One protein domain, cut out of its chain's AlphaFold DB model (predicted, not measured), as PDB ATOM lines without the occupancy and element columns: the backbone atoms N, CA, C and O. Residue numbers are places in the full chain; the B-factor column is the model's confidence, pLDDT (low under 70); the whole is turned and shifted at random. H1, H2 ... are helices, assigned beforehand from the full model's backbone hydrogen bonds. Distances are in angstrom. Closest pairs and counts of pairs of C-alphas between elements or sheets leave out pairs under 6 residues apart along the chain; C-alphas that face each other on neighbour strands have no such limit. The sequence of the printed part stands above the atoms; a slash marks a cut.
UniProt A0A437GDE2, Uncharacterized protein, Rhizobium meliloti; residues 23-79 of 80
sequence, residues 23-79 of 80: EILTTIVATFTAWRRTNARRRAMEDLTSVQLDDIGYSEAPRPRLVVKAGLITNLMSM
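Overview. This is residues 23 to 79 of the 80 residues of an uncharacterized protein of Rhizobium meliloti (UniProt A0A437GDE2). The printed part is an open, flat V: the long helix H1 makes one arm, the short helix H2 sits at the corner, and a long link with the small helix H3 at its far end makes the other arm. The middle of the V is empty, and both arms stick out, with residues 23 to 40 of H1 and residues 65 to 79 standing free. The printed part has 57 residues with three named helices, in the order H1, H2, H3, and no named strand; its class is all helix. It is extended, with a radius of gyration of the C-alphas of 16.9 A and spans of 46 by 35 by 15 A.

Arrangement. H1, residues 23 to 46, is joined by a tight link of 3 residues to H2, residues 50 to 55. The two are close but not clearly touching: their closest C-alphas, those of Met 45 and Leu 53, are 7.7 A apart. Their lines are about perpendicular, at 75 degrees. H3, residues 70 to 78, is apart from H1 and from H2. In H1 and H2 every O i to N i+4 pair is within hydrogen-bond range; in H3, 4 of 5 are.

Along the chain. H1 begins at C-alpha 23, at (64.966, 98.606, 106.844), and is 34.5 A long from first to last C-alpha. H2 measures 8.8 A and begins at C-alpha 50, at (74.551, 97.834, 147.679). H3 measures 13.2 A and ends at C-alpha 78, at (46.810, 73.672, 127.241).

Size, cuts and confidence. The two C-alphas farthest apart, those of Asp 55 and Met 79, are 47.6 A from each other. The printed part has no cut. The link from H2 to H3, residues 56 to 69, is long. The mean pLDDT of the printed part is 78.3; residues 59 to 67, 70 to 72 and 74 to 75 are under 70.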
ATOM      1  N   GLU A  23      65.712  98.013 105.724       82.62
ATOM      2  CA  GLU A  23      64.966  98.606 106.844       82.62
ATOM      3  C   GLU A  23      64.648  97.618 107.981       82.62
ATOM      4  O   GLU A  23      64.715  97.958 109.166       82.62
ATOM      5  N   ILE A  24      64.318  96.367 107.653       83.88
ATOM      6  CA  ILE A  24      64.105  95.329 108.671       83.88
ATOM      7  C   ILE A  24      65.441  94.995 109.336       83.88
ATOM      8  O   ILE A  24      65.515  94.888 110.561       83.88
ATOM      9  N   LEU A  25      66.514  94.886 108.551       85.81
ATOM     10  CA  LEU A  25      67.844  94.608 109.084       85.81
ATOM     11  C   LEU A  25      68.332  95.733 110.009       85.81
ATOM     12  O   LEU A  25      68.834  95.443 111.096       85.81
ATOM     13  N   THR A  26      68.142  97.003 109.638       91.75
ATOM     14  CA  THR A  26      68.499  98.139 110.507       91.75
ATOM     15  C   THR A  26      67.695  98.125 111.799       91.75
ATOM     16  O   THR A  26      68.266  98.338 112.869       91.75
ATOM     17  N   THR A  27      66.406  97.788 111.736       93.56
ATOM     18  CA  THR A  27      65.551  97.650 112.922       93.56
ATOM     19  C   THR A  27      66.034  96.523 113.840       93.56
ATOM     20  O   THR A  27      66.146  96.710 115.054       93.56
ATOM     21  N   ILE A  28      66.393  95.363 113.286       90.38
ATOM     22  CA  ILE A  28      66.939  94.234 114.057       90.38
ATOM     23  C   ILE A  28      68.271  94.621 114.714       90.38
ATOM     24  O   ILE A  28      68.480  94.368 115.899       90.38
ATOM     25  N   VAL A  29      69.166  95.292 113.988       92.38
ATOM     26  CA  VAL A  29      70.451  95.742 114.545       92.38
ATOM     27  C   VAL A  29      70.242  96.801 115.631       92.38
ATOM     28  O   VAL A  29      70.878  96.735 116.686       92.38
ATOM     29  N   ALA A  30      69.332  97.755 115.431       94.25
ATOM     30  CA  ALA A  30      69.018  98.789 116.416       94.25
ATOM     31  C   ALA A  30      68.433  98.187 117.704       94.25
ATOM     32  O   ALA A  30      68.893  98.485 118.807       94.25
ATOM     33  N   THR A  31      67.467  97.279 117.575       93.12
ATOM     34  CA  THR A  31      66.867  96.577 118.721       93.12
ATOM     35  C   THR A  31      67.890  95.701 119.447       93.12
ATOM     36  O   THR A  31      67.985  95.755 120.676       93.12
ATOM     37  N   PHE A  32      68.735  94.972 118.715       90.00
ATOM     38  CA  PHE A  32      69.798  94.155 119.301       90.00
ATOM     39  C   PHE A  32      70.857  94.993 120.028       90.00
ATOM     40  O   PHE A  32      71.289  94.649 121.130       90.00
ATOM     41  N   THR A  33      71.281  96.115 119.445       93.31
ATOM     42  CA  THR A  33      72.262  97.013 120.074       93.31
ATOM     43  C   THR A  33      71.698  97.691 121.320       93.31
ATOM     44  O   THR A  33      72.398  97.756 122.334       93.31
ATOM     45  N   ALA A  34      70.431  98.115 121.303       92.31
ATOM     46  CA  ALA A  34      69.736  98.625 122.485       92.31
ATOM     47  C   ALA A  34      69.643  97.564 123.596       92.31
ATOM     48  O   ALA A  34      69.946  97.846 124.762       92.31
ATOM     49  N   TRP A  35      69.312  96.320 123.234       88.50
ATOM     50  CA  TRP A  35      69.315  95.194 124.164       88.50
ATOM     51  C   TRP A  35      70.714  94.939 124.741       88.50
ATOM     52  O   TRP A  35      70.858  94.849 125.962       88.50
ATOM     53  N   ARG A  36      71.770  94.905 123.914       90.81
ATOM     54  CA  ARG A  36      73.154  94.729 124.395       90.81
ATOM     55  C   ARG A  36      73.579  95.830 125.356       90.81
ATOM     56  O   ARG A  36      74.130  95.516 126.405       90.81
ATOM     57  N   ARG A  37      73.297  97.099 125.040       87.88
ATOM     58  CA  ARG A  37      73.599  98.237 125.929       87.88
ATOM     59  C   ARG A  37      72.887  98.107 127.270       87.88
ATOM     60  O   ARG A  37      73.504  98.306 128.310       87.88
ATOM     61  N   THR A  38      71.616  97.712 127.250       84.00
ATOM     62  CA  THR A  38      70.829  97.505 128.472       84.00
ATOM     63  C   THR A  38      71.411  96.380 129.330       84.00
ATOM     64  O   THR A  38      71.529  96.536 130.542       84.00
ATOM     65  N   ASN A  39      71.831  95.268 128.721       81.62
ATOM     66  CA  ASN A  39      72.461  94.163 129.451       81.62
ATOM     67  C   ASN A  39      73.859  94.513 129.971       81.62
ATOM     68  O   ASN A  39      74.185  94.151 131.094       81.62
ATOM     69  N   ALA A  40      74.669  95.236 129.194       84.25
ATOM     70  CA  ALA A  40      75.976  95.707 129.645       84.25
ATOM     71  C   ALA A  40      75.843  96.655 130.844       84.25
ATOM     72  O   ALA A  40      76.551  96.485 131.830       84.25
ATOM     73  N   ARG A  41      74.877  97.585 130.804       81.88
ATOM     74  CA  ARG A  41      74.544  98.441 131.950       81.88
ATOM     75  C   ARG A  41      74.124  97.617 133.164       81.88
ATOM     76  O   ARG A  41      74.565  97.921 134.260       81.88
ATOM     77  N   ARG A  42      73.295  96.582 132.984       77.12
ATOM     78  CA  ARG A  42      72.900  95.703 134.096       77.12
ATOM     79  C   ARG A  42      74.091  94.989 134.712       77.12
ATOM     80  O   ARG A  42      74.231  95.062 135.917       77.12
ATOM     81  N   ARG A  43      74.963  94.383 133.903       79.81
ATOM     82  CA  ARG A  43      76.185  93.736 134.409       79.81
ATOM     83  C   ARG A  43      77.068  94.717 135.174       79.81
ATOM     84  O   ARG A  43      77.451  94.433 136.294       79.81
ATOM     85  N   ALA A  44      77.274  95.912 134.624       81.19
ATOM     86  CA  ALA A  44      78.018  96.960 135.317       81.19
ATOM     87  C   ALA A  44      77.367  97.383 136.649       81.19
ATOM     88  O   ALA A  44      78.072  97.836 137.538       81.19
ATOM     89  N   MET A  45      76.042  97.249 136.795       76.19
ATOM     90  CA  MET A  45      75.328  97.496 138.054       76.19
ATOM     91  C   MET A  45      75.313  96.278 138.994       76.19
ATOM     92  O   MET A  45      75.162  96.469 140.192       76.19
ATOM     93  N   GLU A  46      75.457  95.050 138.484       76.81
ATOM     94  CA  GLU A  46      75.645  93.834 139.298       76.81
ATOM     95  C   GLU A  46      77.014  93.827 139.986       76.81
ATOM     96  O   GLU A  46      77.130  93.325 141.102       76.81
ATOM     97  N   ASP A  47      78.021  94.434 139.354       79.50
ATOM     98  CA  ASP A  47      79.360  94.610 139.925       79.50
ATOM     99  C   ASP A  47      79.401  95.669 141.050       79.50
ATOM    100  O   ASP A  47      80.390  95.762 141.779       79.50
ATOM    101  N   LEU A  48      78.342  96.475 141.210       76.88
ATOM    102  CA  LEU A  48      78.246  97.485 142.265       76.88
ATOM    103  C   LEU A  48      77.737  96.869 143.571       76.88
ATOM    104  O   LEU A  48      76.746  96.138 143.614       76.88
ATOM    105  N   THR A  49      78.388  97.235 144.672       72.75
ATOM    106  CA  THR A  49      77.908  96.905 146.020       72.75
ATOM    107  C   THR A  49      76.631  97.685 146.353       72.75
ATOM    108  O   THR A  49      76.383  98.758 145.808       72.75
ATOM    109  N   SER A  50      75.812  97.182 147.283       74.25
ATOM    110  CA  SER A  50      74.551  97.834 147.679       74.25
ATOM    111  C   SER A  50      74.729  99.285 148.137       74.25
ATOM    112  O   SER A  50      73.885 100.118 147.839       74.25
ATOM    113  N   VAL A  51      75.846  99.600 148.800       79.06
ATOM    114  CA  VAL A  51      76.194 100.967 149.225       79.06
ATOM    115  C   VAL A  51      76.460 101.880 148.025       79.06
ATOM    116  O   VAL A  51      76.025 103.023 148.013       79.06
ATOM    117  N   GLN A  52      77.137 101.374 146.991       78.62
ATOM    118  CA  GLN A  52      77.390 102.130 145.761       78.62
ATOM    119  C   GLN A  52      76.122 102.322 144.930       78.62
ATOM    120  O   GLN A  52      75.998 103.327 144.240       78.62
ATOM    121  N   LEU A  53      75.189 101.368 144.987       80.00
ATOM    122  CA  LEU A  53      73.864 101.526 144.393       80.00
ATOM    123  C   LEU A  53      73.052 102.598 145.137       80.00
ATOM    124  O   LEU A  53      72.436 103.437 144.486       80.00
ATOM    125  N   ASP A  54      73.102 102.632 146.468       82.12
ATOM    126  CA  ASP A  54      72.402 103.646 147.267       82.12
ATOM    127  C   ASP A  54      72.934 105.067 147.000       82.12
ATOM    128  O   ASP A  54      72.150 105.995 146.815       82.12
ATOM    129  N   ASP A  55      74.255 105.221 146.842       83.25
ATOM    130  CA  ASP A  55      74.908 106.503 146.522       83.25
ATOM    131  C   ASP A  55      74.454 107.098 145.172       83.25
ATOM    132  O   ASP A  55      74.308 108.310 145.021       83.25
ATOM    133  N   ILE A  56      74.130 106.249 144.189       81.31
ATOM    134  CA  ILE A  56      73.550 106.676 142.900       81.31
ATOM    135  C   ILE A  56      72.013 106.780 142.932       81.31
ATOM    136  O   ILE A  56      71.384 106.953 141.882       81.31
ATOM    137  N   GLY A  57      71.395 106.650 144.110       80.75
ATOM    138  CA  GLY A  57      69.945 106.707 144.309       80.75
ATOM    139  C   GLY A  57      69.194 105.437 143.893       80.75
ATOM    140  O   GLY A  57      67.988 105.492 143.642       80.75
ATOM    141  N   TYR A  58      69.879 104.295 143.784       74.88
ATOM    142  CA  TYR A  58      69.290 102.986 143.493       74.88
ATOM    143  C   TYR A  58      69.199 102.128 144.763       74.88
ATOM    144  O   TYR A  58      70.169 101.520 145.198       74.88
ATOM    145  N   SER A  59      67.993 101.988 145.316       68.38
ATOM    146  CA  SER A  59      67.757 101.209 146.544       68.38
ATOM    147  C   SER A  59      67.805  99.683 146.346       68.38
ATOM    148  O   SER A  59      67.909  98.933 147.315       68.38
ATOM    149  N   GLU A  60      67.702  99.193 145.106       66.94
ATOM    150  CA  GLU A  60      67.729  97.763 144.776       66.94
ATOM    151  C   GLU A  60      68.475  97.531 143.453       66.94
ATOM    152  O   GLU A  60      68.319  98.288 142.489       66.94
ATOM    153  N   ALA A  61      69.277  96.462 143.388       66.81
ATOM    154  CA  ALA A  61      69.935  96.059 142.151       66.81
ATOM    155  C   ALA A  61      68.878  95.756 141.066       66.81
ATOM    156  O   ALA A  61      67.914  95.031 141.337       66.81
ATOM    157  N   PRO A  62      69.030  96.265 139.830       65.06
ATOM    158  CA  PRO A  62      68.039  96.089 138.772       65.06
ATOM    159  C   PRO A  62      67.973  94.630 138.297       65.06
ATOM    160  O   PRO A  62      68.645  94.229 137.347       65.06
ATOM    161  N   ARG A  63      67.121  93.829 138.941       66.88
ATOM    162  CA  ARG A  63      66.879  92.426 138.579       66.88
ATOM    163  C   ARG A  63      65.845  92.312 137.457       66.88
ATOM    164  O   ARG A  63      64.844  93.034 137.462       66.88
ATOM    165  N   PRO A  64      66.023  91.385 136.498       61.72
ATOM    166  CA  PRO A  64      65.004  91.116 135.497       61.72
ATOM    167  C   PRO A  64      63.755  90.527 136.170       61.72
ATOM    168  O   PRO A  64      63.751  89.378 136.602       61.72
ATOM    169  N   ARG A  65      62.669  91.305 136.239       64.81
ATOM    170  CA  ARG A  65      61.341  90.770 136.559       64.81
ATOM    171  C   ARG A  65      60.709  90.245 135.274       64.81
ATOM    172  O   ARG A  65      60.312  91.023 134.409       64.81
ATOM    173  N   LEU A  66      60.623  88.923 135.146       65.00
ATOM    174  CA  LEU A  66      59.785  88.293 134.131       65.00
ATOM    175  C   LEU A  66      58.321  88.503 134.522       65.00
ATOM    176  O   LEU A  66      57.777  87.789 135.361       65.00
ATOM    177  N   VAL A  67      57.684  89.510 133.928       67.56
ATOM    178  CA  VAL A  67      56.242  89.731 134.076       67.56
ATOM    179  C   VAL A  67      55.531  88.834 133.067       67.56
ATOM    180  O   VAL A  67      55.251  89.231 131.937       67.56
ATOM    181  N   VAL A  68      55.281  87.586 133.457       70.00
ATOM    182  CA  VAL A  68      54.477  86.665 132.648       70.00
ATOM    183  C   VAL A  68      53.005  87.006 132.868       70.00
ATOM    184  O   VAL A  68      52.480  86.873 133.971       70.00
ATOM    185  N   LYS A  69      52.323  87.469 131.816       73.50
ATOM    186  CA  LYS A  69      50.876  87.714 131.855       73.50
ATOM    187  C   LYS A  69      50.164  86.381 132.117       73.50
ATOM    188  O   LYS A  69      50.444  85.413 131.419       73.50
ATOM    189  N   ALA A  70      49.230  86.336 133.070       66.19
ATOM    190  CA  ALA A  70      48.576  85.096 133.518       66.19
ATOM    191  C   ALA A  70      48.035  84.217 132.366       66.19
ATOM    192  O   ALA A  70      48.159  82.998 132.414       66.19
ATOM    193  N   GLY A  71      47.539  84.835 131.285       64.69
ATOM    194  CA  GLY A  71      47.038  84.129 130.098       64.69
ATOM    195  C   GLY A  71      48.079  83.293 129.332       64.69
ATOM    196  O   GLY A  71      47.709  82.329 128.663       64.69
ATOM    197  N   LEU A  72      49.375  83.620 129.439       67.38
ATOM    198  CA  LEU A  72      50.459  82.853 128.810       67.38
ATOM    199  C   LEU A  72      50.727  81.531 129.539       67.38
ATOM    200  O   LEU A  72      51.059  80.543 128.891       67.38
ATOM    201  N   ILE A  73      50.540  81.496 130.863       70.19
ATOM    202  CA  ILE A  73      50.726  80.277 131.667       70.19
ATOM    203  C   ILE A  73      49.639  79.256 131.320       70.19
ATOM    204  O   ILE A  73      49.939  78.086 131.098       70.19
ATOM    205  N   THR A  74      48.387  79.706 131.206       67.56
ATOM    206  CA  THR A  74      47.265  78.854 130.783       67.56
ATOM    207  C   THR A  74      47.460  78.293 129.380       67.56
ATOM    208  O   THR A  74      47.226  77.109 129.174       67.56
ATOM    209  N   ASN A  75      47.951  79.099 128.432       68.94
ATOM    210  CA  ASN A  75      48.201  78.625 127.069       68.94
ATOM    211  C   ASN A  75      49.319  77.563 127.035       68.94
ATOM    212  O   ASN A  75      49.189  76.549 126.359       68.94
ATOM    213  N   LEU A  76      50.370  77.738 127.847       75.19
ATOM    214  CA  LEU A  76      51.431  76.738 128.003       75.19
ATOM    215  C   LEU A  76      50.904  75.413 128.581       75.19
ATOM    216  O   LEU A  76      51.334  74.349 128.147       75.19
ATOM    217  N   MET A  77      49.967  75.460 129.536       76.75
ATOM    218  CA  MET A  77      49.355  74.247 130.096       76.75
ATOM    219  C   MET A  77      48.436  73.518 129.108       76.75
ATOM    220  O   MET A  77      48.356  72.293 129.155       76.75
ATOM    221  N   SER A  78      47.753  74.242 128.218       74.81
ATOM    222  CA  SER A  78      46.810  73.672 127.241       74.81
ATOM    223  C   SER A  78      47.467  73.044 126.007       74.81
ATOM    224  O   SER A  78      46.769  72.418 125.217       74.81
ATOM    225  N   MET A  79      48.779  73.208 125.827       80.62
ATOM    226  CA  MET A  79      49.546  72.608 124.723       80.62
ATOM    227  C   MET A  79      50.172  71.243 125.074       80.62
ATOM    228  O   MET A  79      50.981  70.736 124.298       80.62
TER     229      MET A  79